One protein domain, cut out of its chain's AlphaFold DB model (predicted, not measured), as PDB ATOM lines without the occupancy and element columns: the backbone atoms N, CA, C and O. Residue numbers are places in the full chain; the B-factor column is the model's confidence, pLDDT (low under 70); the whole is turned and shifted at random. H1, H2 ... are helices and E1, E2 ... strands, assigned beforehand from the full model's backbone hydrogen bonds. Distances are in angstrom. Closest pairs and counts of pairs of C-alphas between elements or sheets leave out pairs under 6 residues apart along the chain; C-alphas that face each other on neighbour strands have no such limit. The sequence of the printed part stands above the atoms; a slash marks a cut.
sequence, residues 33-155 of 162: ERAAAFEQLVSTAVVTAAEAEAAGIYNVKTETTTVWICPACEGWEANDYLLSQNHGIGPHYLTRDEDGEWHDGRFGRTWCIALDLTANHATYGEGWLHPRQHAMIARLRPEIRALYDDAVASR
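Overview. This is residues 33 to 155 of the 162 residues of an uncharacterized protein of Tsukamurella pulmonis (UniProt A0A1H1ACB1). An antiparallel ribbon of two strands, E1 and E2, with helix H1 at one end and H2 folded over at the other, makes one lobe; H4, H5 and H6 make a second, loosely joined lobe, and H3 sits between the two. From H3 the unnamed residues 88 to 112 loop out and back to H4. The 123 printed residues hold six named helices and two strands, in the order H1 E1 H2 E2 H3 H4 H5 H6, mostly helix. The whole is compact, with a radius of gyration of the C-alphas of 15.0 A and spans of 43 by 39 by 22 A.

Arrangement. Start at H1, residues 33 to 41, which touches no helix. Next comes E1, residues 43 to 48, antiparallel to E2, residues 64 to 69, at 150 degrees; look for N 45 and O 67, 3.0 A apart, and N 65 and O 47, 2.8 A. Between them in the chain is H2, residues 49 to 54; its closest C-alpha to E2 is that of Ala 49, 5.4 A from that of Thr 64. H3, residues 80 to 87, touches H4, residues 113 to 122, at a shallow tilt of 24 degrees, the same way; the closest C-alphas, of His 87 and Ile 113, are 4.6 A apart. H5, residues 131 to 138, is close to H4 but not clearly touching, about perpendicular at 76 degrees, with the C-alphas of Thr 118 and Gln 133 closest at 6.5 A. H6, residues 142 to 153, touches H4 with residues 148 to 152 alone, at a steep tilt of 49 degrees; the C-alphas of Ala 119 and Val 152 are closest, at 5.3 A. In the six helices every O i to N i+4 pair is within hydrogen-bond range.

Along the chain. Find C-alpha 33 at (177.836, 170.572, 91.556), where H1 begins. E1 runs 16.5 A and E2 15.5 A; H4 runs 14.2 A. H6 runs 16.4 A to C-alpha 153 at (189.327, 148.672, 118.694).

Size, cuts and confidence. The C-alphas farthest apart are those of Thr 62 and Ser 154, at 44.2 A. The printed part has no cut, and the link from H3 to H4 is long, at 25 residues. No printed residue is under 70 in pLDDT.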
ATOM      1  N   GLU A  33     176.667 170.544  90.665       93.50
ATOM      2  CA  GLU A  33     177.836 170.572  91.556       93.50
ATOM      3  C   GLU A  33     178.067 169.218  92.236       93.50
ATOM      4  O   GLU A  33     179.187 168.708  92.240       93.50
ATOM      5  N   ARG A  34     177.004 168.598  92.758       94.19
ATOM      6  CA  ARG A  34     177.066 167.266  93.375       94.19
ATOM      7  C   ARG A  34     177.482 166.180  92.391       94.19
ATOM      8  O   ARG A  34     178.280 165.319  92.749       94.19
ATOM      9  N   ALA A  35     176.954 166.207  91.169       93.44
ATOM     10  CA  ALA A  35     177.334 165.255  90.130       93.44
ATOM     11  C   ALA A  35     178.824 165.386  89.780       93.44
ATOM     12  O   ALA A  35     179.541 164.389  89.785       93.44
ATOM     13  N   ALA A  36     179.314 166.615  89.590       93.44
ATOM     14  CA  ALA A  36     180.729 166.871  89.332       93.44
ATOM     15  C   ALA A  36     181.624 166.431  90.504       93.44
ATOM     16  O   ALA A  36     182.683 165.840  90.297       93.44
ATOM     17  N   ALA A  37     181.195 166.675  91.744       93.06
ATOM     18  CA  ALA A  37     181.903 166.203  92.930       93.06
ATOM     19  C   ALA A  37     181.937 164.671  93.013       93.06
ATOM     20  O   ALA A  37     182.974 164.090  93.324       93.06
ATOM     21  N   PHE A  38     180.824 164.007  92.697       94.38
ATOM     22  CA  PHE A  38     180.740 162.550  92.672       94.38
ATOM     23  C   PHE A  38     181.683 161.939  91.630       94.38
ATOM     24  O   PHE A  38     182.390 160.986  91.948       94.38
ATOM     25  N   GLU A  39     181.771 162.519  90.430       93.06
ATOM     26  CA  GLU A  39     182.713 162.088  89.384       93.06
ATOM     27  C   GLU A  39     184.185 162.240  89.802       93.06
ATOM     28  O   GLU A  39     185.030 161.438  89.409       93.06
ATOM     29  N   GLN A  40     184.512 163.243  90.623       92.31
ATOM     30  CA  GLN A  40     185.860 163.405  91.188       92.31
ATOM     31  C   GLN A  40     186.135 162.441  92.347       92.31
ATOM     32  O   GLN A  40     187.283 162.064  92.599       92.31
ATOM     33  N   LEU A  41     185.087 162.083  93.087       91.81
ATOM     34  CA  LEU A  41     185.161 161.225  94.260       91.81
ATOM     35  C   LEU A  41     185.270 159.745  93.880       91.81
ATOM     36  O   LEU A  41     186.015 159.003  94.520       91.81
ATOM     37  N   VAL A  42     184.520 159.316  92.869       94.81
ATOM     38  CA  VAL A  42     184.358 157.914  92.493       94.81
ATOM     39  C   VAL A  42     185.003 157.663  91.140       94.81
ATOM     40  O   VAL A  42     184.588 158.212  90.123       94.81
ATOM     41  N   SER A  43     186.002 156.784  91.112       95.44
ATOM     42  CA  SER A  43     186.607 156.354  89.858       95.44
ATOM     43  C   SER A  43     185.805 155.227  89.209       95.44
ATOM     44  O   SER A  43     185.128 154.437  89.873       95.44
ATOM     45  N   THR A  44     185.912 155.134  87.887       96.88
ATOM     46  CA  THR A  44     185.405 154.000  87.113       96.88
ATOM     47  C   THR A  44     186.541 153.336  86.344       96.88
ATOM     48  O   THR A  44     187.540 153.975  86.012       96.88
ATOM     49  N   ALA A  45     186.404 152.042  86.074       96.81
ATOM     50  CA  ALA A  45     187.350 151.290  85.257       96.81
ATOM     51  C   ALA A  45     186.604 150.337  84.324       96.81
ATOM     52  O   ALA A  45     185.570 149.788  84.694       96.81
ATOM     53  N   VAL A  46     187.138 150.124  83.122       97.12
ATOM     54  CA  VAL A  46     186.666 149.061  82.230       97.12
ATOM     55  C   VAL A  46     187.476 147.808  82.528       97.12
ATOM     56  O   VAL A  46     188.702 147.834  82.443       97.12
ATOM     57  N   VAL A  47     186.789 146.726  82.873       96.69
ATOM     58  CA  VAL A  47     187.386 145.439  83.245       96.69
ATOM     59  C   VAL A  47     186.776 144.322  82.413       96.69
ATOM     60  O   VAL A  47     185.692 144.471  81.849       96.69
ATOM     61  N   THR A  48     187.460 143.191  82.320       97.31
ATOM     62  CA  THR A  48     186.929 141.989  81.669       97.31
ATOM     63  C   THR A  48     185.829 141.338  82.511       97.31
ATOM     64  O   THR A  48     185.774 141.501  83.732       97.31
ATOM     65  N   ALA A  49     184.964 140.542  81.877       94.56
ATOM     66  CA  ALA A  49     183.949 139.761  82.588       94.56
ATOM     67  C   ALA A  49     184.557 138.836  83.660       94.56
ATOM     68  O   ALA A  49     183.995 138.706  84.744       94.56
ATOM     69  N   ALA A  50     185.729 138.251  83.388       94.44
ATOM     70  CA  ALA A  50     186.434 137.386  84.331       94.44
ATOM     71  C   ALA A  50     186.937 138.149  85.570       94.44
ATOM     72  O   ALA A  50     186.813 137.654  86.689       94.44
ATOM     73  N   GLU A  51     187.471 139.362  85.395       95.38
ATOM     74  CA  GLU A  51     187.888 140.222  86.515       95.38
ATOM     75  C   GLU A  51     186.688 140.679  87.351       95.38
ATOM     76  O   GLU A  51     186.741 140.641  88.581       95.38
ATOM     77  N   ALA A  52     185.587 141.058  86.697       94.19
ATOM     78  CA  ALA A  52     184.347 141.423  87.373       94.19
ATOM     79  C   ALA A  52     183.786 140.250  88.200       94.19
ATOM     80  O   ALA A  52     183.455 140.424  89.374       94.19
ATOM     81  N   GLU A  53     183.752 139.039  87.638       92.94
ATOM     82  CA  GLU A  53     183.284 137.842  88.344       92.94
ATOM     83  C   GLU A  53     184.197 137.476  89.523       92.94
ATOM     84  O   GLU A  53     183.707 137.166  90.614       92.94
ATOM     85  N   ALA A  54     185.518 137.592  89.353       90.31
ATOM     86  CA  ALA A  54     186.483 137.413  90.436       90.31
ATOM     87  C   ALA A  54     186.279 138.431  91.576       90.31
ATOM     88  O   ALA A  54     186.487 138.100  92.746       90.31
ATOM     89  N   ALA A  55     185.807 139.641  91.258       88.06
ATOM     90  CA  ALA A  55     185.405 140.657  92.231       88.06
ATOM     91  C   ALA A  55     183.996 140.428  92.826       88.06
ATOM     92  O   ALA A  55     183.580 141.159  93.726       88.06
ATOM     93  N   GLY A  56     183.271 139.394  92.386       89.12
ATOM     94  CA  GLY A  56     181.925 139.059  92.855       89.12
ATOM     95  C   GLY A  56     180.794 139.800  92.136       89.12
ATOM     96  O   GLY A  56     179.667 139.787  92.634       89.12
ATOM     97  N   ILE A  57     181.078 140.423  90.990       91.19
ATOM     98  CA  ILE A  57     180.090 141.058  90.116       91.19
ATOM     99  C   ILE A  57     179.642 140.034  89.071       91.19
ATOM    100  O   ILE A  57     180.398 139.648  88.183       91.19
ATOM    101  N   TYR A  58     178.391 139.591  89.179       87.88
ATOM    102  CA  TYR A  58     177.813 138.563  88.308       87.88
ATOM    103  C   TYR A  58     176.883 139.163  87.248       87.88
ATOM    104  O   TYR A  58     176.452 140.309  87.348       87.88
ATOM    105  N   ASN A  59     176.505 138.342  86.262       86.62
ATOM    106  CA  ASN A  59     175.603 138.699  85.157       86.62
ATOM    107  C   ASN A  59     176.171 139.738  84.174       86.62
ATOM    108  O   ASN A  59     175.415 140.485  83.546       86.62
ATOM    109  N   VAL A  60     177.495 139.762  84.003       88.06
ATOM    110  CA  VAL A  60     178.151 140.556  82.960       88.06
ATOM    111  C   VAL A  60     177.819 139.949  81.590       88.06
ATOM    112  O   VAL A  60     178.130 138.794  81.322       88.06
ATOM    113  N   LYS A  61     177.126 140.710  80.732       84.75
ATOM    114  CA  LYS A  61     176.612 140.232  79.428       84.75
ATOM    115  C   LYS A  61     177.588 140.417  78.261       84.75
ATOM    116  O   LYS A  61     177.299 139.990  77.148       84.75
ATOM    117  N   THR A  62     178.692 141.104  78.502       89.00
ATOM    118  CA  THR A  62     179.663 141.571  77.510       89.00
ATOM    119  C   THR A  62     181.060 141.099  77.897       89.00
ATOM    120  O   THR A  62     181.296 140.747  79.048       89.00
ATOM    121  N   GLU A  63     182.008 141.094  76.960       92.31
ATOM    122  CA  GLU A  63     183.398 140.706  77.261       92.31
ATOM    123  C   GLU A  63     184.059 141.639  78.284       92.31
ATOM    124  O   GLU A  63     184.912 141.215  79.065       92.31
ATOM    125  N   THR A  64     183.634 142.903  78.299       95.12
ATOM    126  CA  THR A  64     184.084 143.932  79.235       95.12
ATOM    127  C   THR A  64     182.906 144.660  79.866       95.12
ATOM    128  O   THR A  64     181.811 144.699  79.304       95.12
ATOM    129  N   THR A  65     183.109 145.245  81.039       95.31
ATOM    130  CA  THR A  65     182.109 146.044  81.745       95.31
ATOM    131  C   THR A  65     182.766 147.199  82.485       95.31
ATOM    132  O   THR A  65     183.929 147.107  82.877       95.31
ATOM    133  N   THR A  66     182.030 148.292  82.665       96.12
ATOM    134  CA  THR A  66     182.473 149.413  83.493       96.12
ATOM    135  C   THR A  66     182.081 149.144  84.938       96.12
ATOM    136  O   THR A  66     180.908 148.920  85.228       96.12
ATOM    137  N   VAL A  67     183.052 149.203  85.841       96.62
ATOM    138  CA  VAL A  67     182.838 149.111  87.286       96.62
ATOM    139  C   VAL A  67     183.059 150.462  87.945       96.62
ATOM    140  O   VAL A  67     183.879 151.262  87.494       96.62
ATOM    141  N   TRP A  68     182.335 150.689  89.033       96.88
ATOM    142  CA  TRP A  68     182.446 151.850  89.904       96.88
ATOM    143  C   TRP A  68     183.238 151.466  91.142       96.88
ATOM    144  O   TRP A  68     182.949 150.447  91.764       96.88
ATOM    145  N   ILE A  69     184.242 152.259  91.498       96.12
ATOM    146  CA  ILE A  69     185.209 151.901  92.532       96.12
ATOM    147  C   ILE A  69     184.986 152.792  93.751       96.12
ATOM    148  O   ILE A  69     185.161 154.008  93.700       96.12
ATOM    149  N   CYS A  70     184.622 152.180  94.877       95.50
ATOM    150  CA  CYS A  70     184.475 152.887  96.142       95.50
ATOM    151  C   CYS A  70     185.820 153.510  96.563       95.50
ATOM    152  O   CYS A  70     186.791 152.772  96.749       95.50
ATOM    153  N   PRO A  71     185.894 154.829  96.808       94.88
ATOM    154  CA  PRO A  71     187.156 155.486  97.146       94.88
ATOM    155  C   PRO A  71     187.702 155.091  98.521       94.88
ATOM    156  O   PRO A  71     188.907 155.197  98.735       94.88
ATOM    157  N   ALA A  72     186.862 154.617  99.445       95.94
ATOM    158  CA  ALA A  72     187.306 154.195 100.772       95.94
ATOM    159  C   ALA A  72     187.873 152.771 100.778       95.94
ATOM    160  O   ALA A  72     188.981 152.546 101.251       95.94
ATOM    161  N   CYS A  73     187.110 151.801 100.267       95.81
ATOM    162  CA  CYS A  73     187.457 150.382 100.400       95.81
ATOM    163  C   CYS A  73     187.888 149.703  99.100       95.81
ATOM    164  O   CYS A  73     188.106 148.490  99.106       95.81
ATOM    165  N   GLU A  74     187.937 150.452  97.993       94.50
ATOM    166  CA  GLU A  74     188.314 149.989  96.649       94.50
ATOM    167  C   GLU A  74     187.454 148.816  96.146       94.50
ATOM    168  O   GLU A  74     187.845 148.042  95.276       94.50
ATOM    169  N   GLY A  75     186.255 148.669  96.721       94.31
ATOM    170  CA  GLY A  75     185.231 147.739  96.259       94.31
ATOM    171  C   GLY A  75     184.652 148.167  94.930       94.31
ATOM    172  O   GLY A  75     184.509 149.360  94.678       94.31
ATOM    173  N   TRP A  76     184.363 147.183  94.088       95.62
ATOM    174  CA  TRP A  76     183.793 147.399  92.771       95.62
ATOM    175  C   TRP A  76     182.296 147.142  92.815       95.62
ATOM    176  O   TRP A  76     181.859 146.147  93.393       95.62
ATOM    177  N   GLU A  77     181.541 148.006  92.151       95.50
ATOM    178  CA  GLU A  77     180.104 147.876  91.965       95.50
ATOM    179  C   GLU A  77     179.736 148.033  90.491       95.50
ATOM    180  O   GLU A  77     180.416 148.718  89.725       95.50
ATOM    181  N   ALA A  78     178.647 147.389  90.073       93.88
ATOM    182  CA  ALA A  78     178.238 147.386  88.666       93.88
ATOM    183  C   ALA A  78     177.613 148.716  88.205       93.88
ATOM    184  O   ALA A  78     177.493 148.963  87.007       93.88
ATOM    185  N   ASN A  79     177.153 149.546  89.142       92.69
ATOM    186  CA  ASN A  79     176.537 150.844  88.883       92.69
ATOM    187  C   ASN A  79     176.564 151.723  90.143       92.69
ATOM    188  O   ASN A  79     176.839 151.252  91.249       92.69
ATOM    189  N   ASP A  80     176.254 153.000  89.956       92.44
ATOM    190  CA  ASP A  80     176.142 154.014  91.004       92.44
ATOM    191  C   ASP A  80     175.054 153.689  92.041       92.44
ATOM    192  O   ASP A  80     175.254 153.935  93.228       92.44
ATOM    193  N   TYR A  81     173.936 153.078  91.632       93.25
ATOM    194  CA  TYR A  81     172.894 152.635  92.563       93.25
ATOM    195  C   TYR A  81     173.445 151.641  93.596       93.25
ATOM    196  O   TYR A  81     173.256 151.831  94.798       93.25
ATOM    197  N   LEU A  82     174.161 150.603  93.155       94.19
ATOM    198  CA  LEU A  82     174.777 149.630  94.059       94.19
ATOM    199  C   LEU A  82     175.883 150.259  94.907       94.19
ATOM    200  O   LEU A  82     175.979 149.952  96.092       94.19
ATOM    201  N   LEU A  83     176.655 151.197  94.351       94.69
ATOM    202  CA  LEU A  83     177.616 151.971  95.134       94.69
ATOM    203  C   LEU A  83     176.927 152.765  96.254       94.69
ATOM    204  O   LEU A  83     177.352 152.710  97.408       94.69
ATOM    205  N   SER A  84     175.823 153.439  95.949       93.62
ATOM    206  CA  SER A  84     175.044 154.178  96.939       93.62
ATOM    207  C   SER A  84     174.483 153.253  98.020       93.62
ATOM    208  O   SER A  84     174.626 153.551  99.201       93.62
ATOM    209  N   GLN A  85     173.924 152.097  97.655       92.62
ATOM    210  CA  GLN A  85     173.320 151.176  98.626       92.62
ATOM    211  C   GLN A  85     174.352 150.428  99.484       92.62
ATOM    212  O   GLN A  85     174.185 150.315 100.698       92.62
ATOM    213  N   ASN A  86     175.429 149.927  98.877       93.94
ATOM    214  CA  ASN A  86     176.395 149.062  99.561       93.94
ATOM    215  C   ASN A  86     177.534 149.850 100.217       93.94
ATOM    216  O   ASN A  86     178.126 149.398 101.203       93.94
ATOM    217  N   HIS A  87     177.844 151.037  99.692       94.94
ATOM    218  CA  HIS A  87     178.940 151.873 100.176       94.94
ATOM    219  C   HIS A  87     178.473 153.205 100.764       94.94
ATOM    220  O   HIS A  87     179.253 153.823 101.489       94.94
ATOM    221  N   GLY A  88     177.217 153.608 100.557       94.00
ATOM    222  CA  GLY A  88     176.683 154.863 101.094       94.00
ATOM    223  C   GLY A  88     177.252 156.082 100.402       94.00
ATOM    224  O   GLY A  88     177.506 157.071 101.067       94.00
ATOM    225  N   ILE A  89     177.578 155.971  99.113       93.25
ATOM    226  CA  ILE A  89     178.141 157.070  98.331       93.25
ATOM    227  C   ILE A  89     177.284 157.208  97.081       93.25
ATOM    228  O   ILE A  89     177.385 156.393  96.164       93.25
ATOM    229  N   GLY A  90     176.416 158.217  97.063       91.94
ATOM    230  CA  GLY A  90     175.589 158.545  95.907       91.94
ATOM    231  C   GLY A  90     175.551 160.053  95.653       91.94
ATOM    232  O   GLY A  90     175.559 160.831  96.608       91.94
ATOM    233  N   PRO A  91     175.458 160.494  94.386       89.31
ATOM    234  CA  PRO A  91     175.523 161.915  94.039       89.31
ATOM    235  C   PRO A  91     174.404 162.735  94.697       89.31
ATOM    236  O   PRO A  91     174.608 163.883  95.077       89.31
ATOM    237  N   HIS A  92     173.219 162.151  94.891       86.56
ATOM    238  CA  HIS A  92     172.051 162.861  95.424       86.56
ATOM    239  C   HIS A  92     172.169 163.261  96.901       86.56
ATOM    240  O   HIS A  92     171.495 164.202  97.324       86.56
ATOM    241  N   TYR A  93     173.016 162.573  97.665       85.44
ATOM    242  CA  TYR A  93     173.160 162.762  99.109       85.44
ATOM    243  C   TYR A  93     174.480 163.432  99.496       85.44
ATOM    244  O   TYR A  93     174.697 163.711 100.673       85.44
ATOM    245  N   LEU A  94     175.332 163.751  98.514       91.56
ATOM    246  CA  LEU A  94     176.563 164.481  98.774       91.56
ATOM    247  C   LEU A  94     176.262 165.871  99.348       91.56
ATOM    248  O   LEU A  94     175.538 166.692  98.770       91.56
ATOM    249  N   THR A  95     176.867 166.143 100.490       90.88
ATOM    250  CA  THR A  95     176.954 167.450 101.126       90.88
ATOM    251  C   THR A  95     178.401 167.903 101.126       90.88
ATOM    252  O   THR A  95     179.316 167.081 101.123       90.88
ATOM    253  N   ARG A  96     178.593 169.219 101.103       89.31
ATOM    254  CA  ARG A  96     179.899 169.838 101.271       89.31
ATOM    255  C   ARG A  96     180.015 170.317 102.713       89.31
ATOM    256  O   ARG A  96     179.107 171.019 103.166       89.31
ATOM    257  N   ASP A  97     181.068 169.917 103.417       88.25
ATOM    258  CA  ASP A  97     181.328 170.382 104.783       88.25
ATOM    259  C   ASP A  97     181.939 171.799 104.811       88.25
ATOM    260  O   ASP A  97     182.046 172.479 103.784       88.25
ATOM    261  N   GLU A  98     182.289 172.270 106.011       89.94
ATOM    262  CA  GLU A  98     182.892 173.592 106.233       89.94
ATOM    263  C   GLU A  98     184.291 173.722 105.610       89.94
ATOM    264  O   GLU A  98     184.673 174.822 105.203       89.94
ATOM    265  N   ASP A  99     185.021 172.610 105.482       87.12
ATOM    266  CA  ASP A  99     186.353 172.547 104.871       87.12
ATOM    267  C   ASP A  99     186.284 172.438 103.336       87.12
ATOM    268  O   ASP A  99     187.291 172.594 102.641       87.12
ATOM    269  N   GLY A 100     185.084 172.238 102.783       84.50
ATOM    270  CA  GLY A 100     184.841 172.145 101.348       84.50
ATOM    271  C   GLY A 100     184.892 170.720 100.795       84.50
ATOM    272  O   GLY A 100     184.779 170.548  99.577       84.50
ATOM    273  N   GLU A 101     185.029 169.708 101.649       86.00
ATOM    274  CA  GLU A 101     185.074 168.304 101.253       86.00
ATOM    275  C   GLU A 101     183.667 167.756 101.006       86.00
ATOM    276  O   GLU A 101     182.698 168.105 101.686       86.00
ATOM    277  N   TRP A 102     183.546 166.880 100.008       87.88
ATOM    278  CA  TRP A 102     182.275 166.256  99.643       87.88
ATOM    279  C   TRP A 102     182.135 164.868 100.260       87.88
ATOM    280  O   TRP A 102     182.997 164.000 100.102       87.88
ATOM    281  N   HIS A 103     181.005 164.642 100.922       87.44
ATOM    282  CA  HIS A 103     180.715 163.417 101.657       87.44
ATOM    283  C   HIS A 103     179.204 163.151 101.714       87.44
ATOM    284  O   HIS A 103     178.395 164.064 101.585       87.44
ATOM    285  N   ASP A 104     178.814 161.897 101.910       87.25
ATOM    286  CA  ASP A 104     177.437 161.468 102.165       87.25
ATOM    287  C   ASP A 104     177.322 161.088 103.650       87.25
ATOM    288  O   ASP A 104     177.724 160.003 104.089       87.25
ATOM    289  N   GLY A 105     176.880 162.039 104.476       86.19
ATOM    290  CA  GLY A 105     176.822 161.873 105.927       86.19
ATOM    291  C   GLY A 105     178.214 161.693 106.541       86.19
ATOM    292  O   GLY A 105     178.921 162.663 106.768       86.19
ATOM    293  N   ARG A 106     178.631 160.458 106.825       85.56
ATOM    294  CA  ARG A 106     180.009 160.151 107.277       85.56
ATOM    295  C   ARG A 106     180.807 159.328 106.262       85.56
ATOM    296  O   ARG A 106     181.869 158.810 106.598       85.56
ATOM    297  N   PHE A 107     180.251 159.107 105.076       92.69
ATOM    298  CA  PHE A 107     180.811 158.239 104.051       92.69
ATOM    299  C   PHE A 107     181.402 159.071 102.914       92.69
ATOM    300  O   PHE A 107     180.897 160.137 102.577       92.69
ATOM    301  N   GLY A 108     182.498 158.604 102.326       91.56
ATOM    302  CA  GLY A 108     183.252 159.357 101.331       91.56
ATOM    303  C   GLY A 108     184.614 158.729 101.074       91.56
ATOM    304  O   GLY A 108     184.738 157.507 100.991       91.56
ATOM    305  N   ARG A 109     185.656 159.560 100.957       92.56
ATOM    306  CA  ARG A 109     187.011 159.103 100.591       92.56
ATOM    307  C   ARG A 109     187.626 158.121 101.582       92.56
ATOM    308  O   ARG A 109     188.418 157.274 101.176       92.56
ATOM    309  N   THR A 110     187.313 158.263 102.866       94.56
ATOM    310  CA  THR A 110     188.017 157.557 103.944       94.56
ATOM    311  C   THR A 110     187.180 156.494 104.644       94.56
ATOM    312  O   THR A 110     187.731 155.603 105.284       94.56
ATOM    313  N   TRP A 111     185.857 156.541 104.507       96.00
ATOM    314  CA  TRP A 111     184.955 155.599 105.158       96.00
ATOM    315  C   TRP A 111     183.741 155.312 104.278       96.00
ATOM    316  O   TRP A 111     183.295 156.173 103.529       96.00
ATOM    317  N   CYS A 112     183.190 154.102 104.358       96.56
ATOM    318  CA  CYS A 112     181.989 153.715 103.616       96.56
ATOM    319  C   CYS A 112     181.120 152.761 104.445       96.56
ATOM    320  O   CYS A 112     181.583 152.195 105.441       96.56
ATOM    321  N   ILE A 113     179.865 152.558 104.035       96.25
ATOM    322  CA  ILE A 113     178.922 151.659 104.726       96.25
ATOM    323  C   ILE A 113     179.497 150.245 104.864       96.25
ATOM    324  O   ILE A 113     179.466 149.675 105.955       96.25
ATOM    325  N   ALA A 114     180.080 149.694 103.795       96.50
ATOM    326  CA  ALA A 114     180.682 148.363 103.822       96.50
ATOM    327  C   ALA A 114     181.781 148.230 104.893       96.50
ATOM    328  O   ALA A 114     181.839 147.210 105.588       96.50
ATOM    329  N   LEU A 115     182.626 149.254 105.068       97.31
ATOM    330  CA  LEU A 115     183.635 149.281 106.132       97.31
ATOM    331  C   LEU A 115     182.995 149.365 107.507       97.31
ATOM    332  O   LEU A 115     183.410 148.643 108.407       97.31
ATOM    333  N   ASP A 116     181.954 150.179 107.667       96.25
ATOM    334  CA  ASP A 116     181.283 150.313 108.952       96.25
ATOM    335  C   ASP A 116     180.618 149.015 109.423       96.25
ATOM    336  O   ASP A 116     180.773 148.620 110.583       96.25
ATOM    337  N   LEU A 117     179.923 148.328 108.516       94.56
ATOM    338  CA  LEU A 117     179.316 147.023 108.773       94.56
ATOM    339  C   LEU A 117     180.385 145.968 109.056       94.56
ATOM    340  O   LEU A 117     180.263 145.181 109.993       94.56
ATOM    341  N   THR A 118     181.475 145.991 108.294       95.62
ATOM    342  CA  THR A 118     182.597 145.070 108.485       95.62
ATOM    343  C   THR A 118     183.316 145.312 109.812       95.62
ATOM    344  O   THR A 118     183.688 144.356 110.487       95.62
ATOM    345  N   ALA A 119     183.456 146.565 110.244       95.06
ATOM    346  CA  ALA A 119     184.001 146.906 111.552       95.06
ATOM    347  C   ALA A 119     183.065 146.446 112.682       95.06
ATOM    348  O   ALA A 119     183.535 145.937 113.692       95.06
ATOM    349  N   ASN A 120     181.740 146.535 112.496       92.81
ATOM    350  CA  ASN A 120     180.776 145.965 113.442       92.81
ATOM    351  C   ASN A 120     180.903 144.440 113.530       92.81
ATOM    352  O   ASN A 120     180.951 143.901 114.633       92.81
ATOM    353  N   HIS A 121     180.995 143.738 112.399       92.94
ATOM    354  CA  HIS A 121     181.130 142.277 112.387       92.94
ATOM    355  C   HIS A 121     182.431 141.806 113.044       92.94
ATOM    356  O   HIS A 121     182.424 140.821 113.777       92.94
ATOM    357  N   ALA A 122     183.523 142.553 112.873       92.88
ATOM    358  CA  ALA A 122     184.795 142.253 113.523       92.88
ATOM    359  C   ALA A 122     184.719 142.277 115.067       92.88
ATOM    360  O   ALA A 122     185.562 141.677 115.731       92.88
ATOM    361  N   THR A 123     183.698 142.909 115.662       90.94
ATOM    362  CA  THR A 123     183.521 142.931 117.126       90.94
ATOM    363  C   THR A 123     182.992 141.623 117.724       90.94
ATOM    364  O   THR A 123     183.087 141.468 118.942       90.94
ATOM    365  N   TYR A 124     182.469 140.691 116.911       85.88
ATOM    366  CA  TYR A 124     181.859 139.427 117.364       85.88
ATOM    367  C   TYR A 124     182.872 138.308 117.701       85.88
ATOM    368  O   TYR A 124     182.488 137.221 118.132       85.88
ATOM    369  N   GLY A 125     184.176 138.573 117.551       71.31
ATOM    370  CA  GLY A 125     185.251 137.597 117.759       71.31
ATOM    371  C   GLY A 125     185.703 136.912 116.465       71.31
ATOM    372  O   GLY A 125     185.318 137.307 115.365       71.31
ATOM    373  N   GLU A 126     186.562 135.899 116.582       76.19
ATOM    374  CA  GLU A 126     187.121 135.190 115.421       76.19
ATOM    375  C   GLU A 126     186.040 134.420 114.638       76.19
ATOM    376  O   GLU A 126     185.115 133.857 115.220       76.19
ATOM    377  N   GLY A 127     186.160 134.394 113.305       77.81
ATOM    378  CA  GLY A 127     185.287 133.617 112.411       77.81
ATOM    379  C   GLY A 127     184.010 134.313 111.921       77.81
ATOM    380  O   GLY A 127     183.302 133.747 111.093       77.81
ATOM    381  N   TRP A 128     183.719 135.537 112.373       86.50
ATOM    382  CA  TRP A 128     182.495 136.270 111.996       86.50
ATOM    383  C   TRP A 128     182.612 137.113 110.723       86.50
ATOM    384  O   TRP A 128     181.612 137.627 110.221       86.50
ATOM    385  N   LEU A 129     183.824 137.259 110.189       92.06
ATOM    386  CA  LEU A 129     184.055 137.945 108.926       92.06
ATOM    387  C   LEU A 129     183.968 136.962 107.760       92.06
ATOM    388  O   LEU A 129     184.646 135.936 107.718       92.06
ATOM    389  N   HIS A 130     183.155 137.309 106.768       90.81
ATOM    390  CA  HIS A 130     183.082 136.561 105.518       90.81
ATOM    391  C   HIS A 130     184.405 136.702 104.732       90.81
ATOM    392  O   HIS A 130     185.016 137.774 104.774       90.81
ATOM    393  N   PRO A 131     184.839 135.709 103.927       90.25
ATOM    394  CA  PRO A 131     186.057 135.816 103.113       90.25
ATOM    395  C   PRO A 131     186.156 137.093 102.262       90.25
ATOM    396  O   PRO A 131     187.226 137.682 102.141       90.25
ATOM    397  N   ARG A 132     185.027 137.586 101.732       87.19
ATOM    398  CA  ARG A 132     184.976 138.873 101.006       87.19
ATOM    399  C   ARG A 132     185.322 140.081 101.881       87.19
ATOM    400  O   ARG A 132     185.957 141.010 101.399       87.19
ATOM    401  N   GLN A 133     184.939 140.067 103.157       92.88
ATOM    402  CA  GLN A 133     185.296 141.125 104.103       92.88
ATOM    403  C   GLN A 133     186.792 141.078 104.422       92.88
ATOM    404  O   GLN A 133     187.440 142.118 104.423       92.88
ATOM    405  N   HIS A 134     187.366 139.883 104.588       93.69
ATOM    406  CA  HIS A 134     188.817 139.730 104.721       93.69
ATOM    407  C   HIS A 134     189.573 140.251 103.494       93.69
ATOM    408  O   HIS A 134     190.523 141.015 103.650       93.69
ATOM    409  N   ALA A 135     189.129 139.898 102.284       91.56
ATOM    410  CA  ALA A 135     189.725 140.394 101.046       91.56
ATOM    411  C   ALA A 135     189.630 141.925 100.934       91.56
ATOM    412  O   ALA A 135     190.606 142.577 100.573       91.56
ATOM    413  N   MET A 136     188.484 142.507 101.308       94.12
ATOM    414  CA  MET A 136     188.308 143.959 101.364       94.12
ATOM    415  C   MET A 136     189.277 144.618 102.354       94.12
ATOM    416  O   MET A 136     189.907 145.606 102.002       94.12
ATOM    417  N   ILE A 137     189.424 144.085 103.572       95.50
ATOM    418  CA  ILE A 137     190.335 144.637 104.590       95.50
ATOM    419  C   ILE A 137     191.799 144.548 104.132       95.50
ATOM    420  O   ILE A 137     192.592 145.451 104.397       95.50
ATOM    421  N   ALA A 138     192.166 143.463 103.447       94.62
ATOM    422  CA  ALA A 138     193.532 143.220 102.989       94.62
ATOM    423  C   ALA A 138     194.003 144.200 101.901       94.62
ATOM    424  O   ALA A 138     195.202 144.446 101.804       94.62
ATOM    425  N   ARG A 139     193.084 144.761 101.106       93.06
ATOM    426  CA  ARG A 139     193.405 145.739 100.051       93.06
ATOM    427  C   ARG A 139     193.322 147.199 100.498       93.06
ATOM    428  O   ARG A 139     193.577 148.079  99.687       93.06
ATOM    429  N   LEU A 140     192.921 147.476 101.741       96.62
ATOM    430  CA  LEU A 140     192.784 148.859 102.197       96.62
ATOM    431  C   LEU A 140     194.118 149.592 102.113       96.62
ATOM    432  O   LEU A 140     195.154 149.070 102.531       96.62
ATOM    433  N   ARG A 141     194.064 150.840 101.644       96.12
ATOM    434  CA  ARG A 141     195.202 151.751 101.741       96.12
ATOM    435  C   ARG A 141     195.623 151.909 103.207       96.12
ATOM    436  O   ARG A 141     194.746 151.876 104.078       96.12
ATOM    437  N   PRO A 142     196.923 152.083 103.506       97.19
ATOM    438  CA  PRO A 142     197.427 152.072 104.879       97.19
ATOM    439  C   PRO A 142     196.697 153.032 105.824       97.19
ATOM    440  O   PRO A 142     196.371 152.660 106.950       97.19
ATOM    441  N   GLU A 143     196.384 154.241 105.360       96.31
ATOM    442  CA  GLU A 143     195.674 155.250 106.140       96.31
ATOM    443  C   GLU A 143     194.226 154.843 106.453       96.31
ATOM    444  O   GLU A 143     193.754 155.042 107.569       96.31
ATOM    445  N   ILE A 144     193.537 154.189 105.515       97.38
ATOM    446  CA  ILE A 144     192.172 153.687 105.729       97.38
ATOM    447  C   ILE A 144     192.183 152.439 106.603       97.38
ATOM    448  O   ILE A 144     191.286 152.235 107.420       97.38
ATOM    449  N   ARG A 145     193.220 151.609 106.466       97.81
ATOM    450  CA  ARG A 145     193.400 150.437 107.311       97.81
ATOM    451  C   ARG A 145     193.586 150.828 108.776       97.81
ATOM    452  O   ARG A 145     192.943 150.225 109.627       97.81
ATOM    453  N   ALA A 146     194.398 151.848 109.053       97.62
ATOM    454  CA  ALA A 146     194.577 152.373 110.405       97.62
ATOM    455  C   ALA A 146     193.245 152.866 110.999       97.62
ATOM    456  O   ALA A 146     192.870 152.443 112.089       97.62
ATOM    457  N   LEU A 147     192.477 153.657 110.236       97.00
ATOM    458  CA  LEU A 147     191.137 154.100 110.647       97.00
ATOM    459  C   LEU A 147     190.195 152.923 110.925       97.00
ATOM    460  O   LEU A 147     189.420 152.956 111.881       97.00
ATOM    461  N   TYR A 148     190.254 151.878 110.098       97.06
ATOM    462  CA  TYR A 148     189.454 150.673 110.292       97.06
ATOM    463  C   TYR A 148     189.825 149.938 111.580       97.06
ATOM    464  O   TYR A 148     188.937 149.606 112.366       97.06
ATOM    465  N   ASP A 149     191.116 149.713 111.818       96.44
ATOM    466  CA  ASP A 149     191.597 149.014 113.007       96.44
ATOM    467  C   ASP A 149     191.253 149.807 114.290       96.44
ATOM    468  O   ASP A 149     190.740 149.222 115.249       96.44
ATOM    469  N   ASP A 150     191.400 151.137 114.278       96.81
ATOM    470  CA  ASP A 150     190.992 152.028 115.377       96.81
ATOM    471  C   ASP A 150     189.474 151.990 115.616       96.81
ATOM    472  O   ASP A 150     188.996 151.919 116.757       96.81
ATOM    473  N   ALA A 151     188.681 151.993 114.541       95.06
ATOM    474  CA  ALA A 151     187.229 151.885 114.624       95.06
ATOM    475  C   ALA A 151     186.781 150.534 115.201       95.06
ATOM    476  O   ALA A 151     185.772 150.484 115.900       95.06
ATOM    477  N   VAL A 152     187.498 149.440 114.930       94.88
ATOM    478  CA  VAL A 152     187.215 148.126 115.531       94.88
ATOM    479  C   VAL A 152     187.622 148.111 117.003       94.88
ATOM    480  O   VAL A 152     186.849 147.651 117.842       94.88
ATOM    481  N   ALA A 153     188.803 148.642 117.331       93.69
ATOM    482  CA  ALA A 153     189.327 148.672 118.694       93.69
ATOM    483  C   ALA A 153     188.495 149.547 119.647       93.69
ATOM    484  O   ALA A 153     188.374 149.226 120.829       93.69
ATOM    485  N   SER A 154     187.900 150.628 119.140       92.75
ATOM    486  CA  SER A 154     187.068 151.551 119.925       92.75
ATOM    487  C   SER A 154     185.627 151.074 120.139       92.75
ATOM    488  O   SER A 154     184.909 151.648 120.963       92.75
ATOM    489  N   ARG A 155     185.173 150.029 119.435       92.50
ATOM    490  CA  ARG A 155     183.806 149.506 119.576       92.50
ATOM    491  C   ARG A 155     183.696 148.503 120.729       92.50
ATOM    492  O   ARG A 155     184.594 147.682 120.923       92.50
TER     493      ARG A 155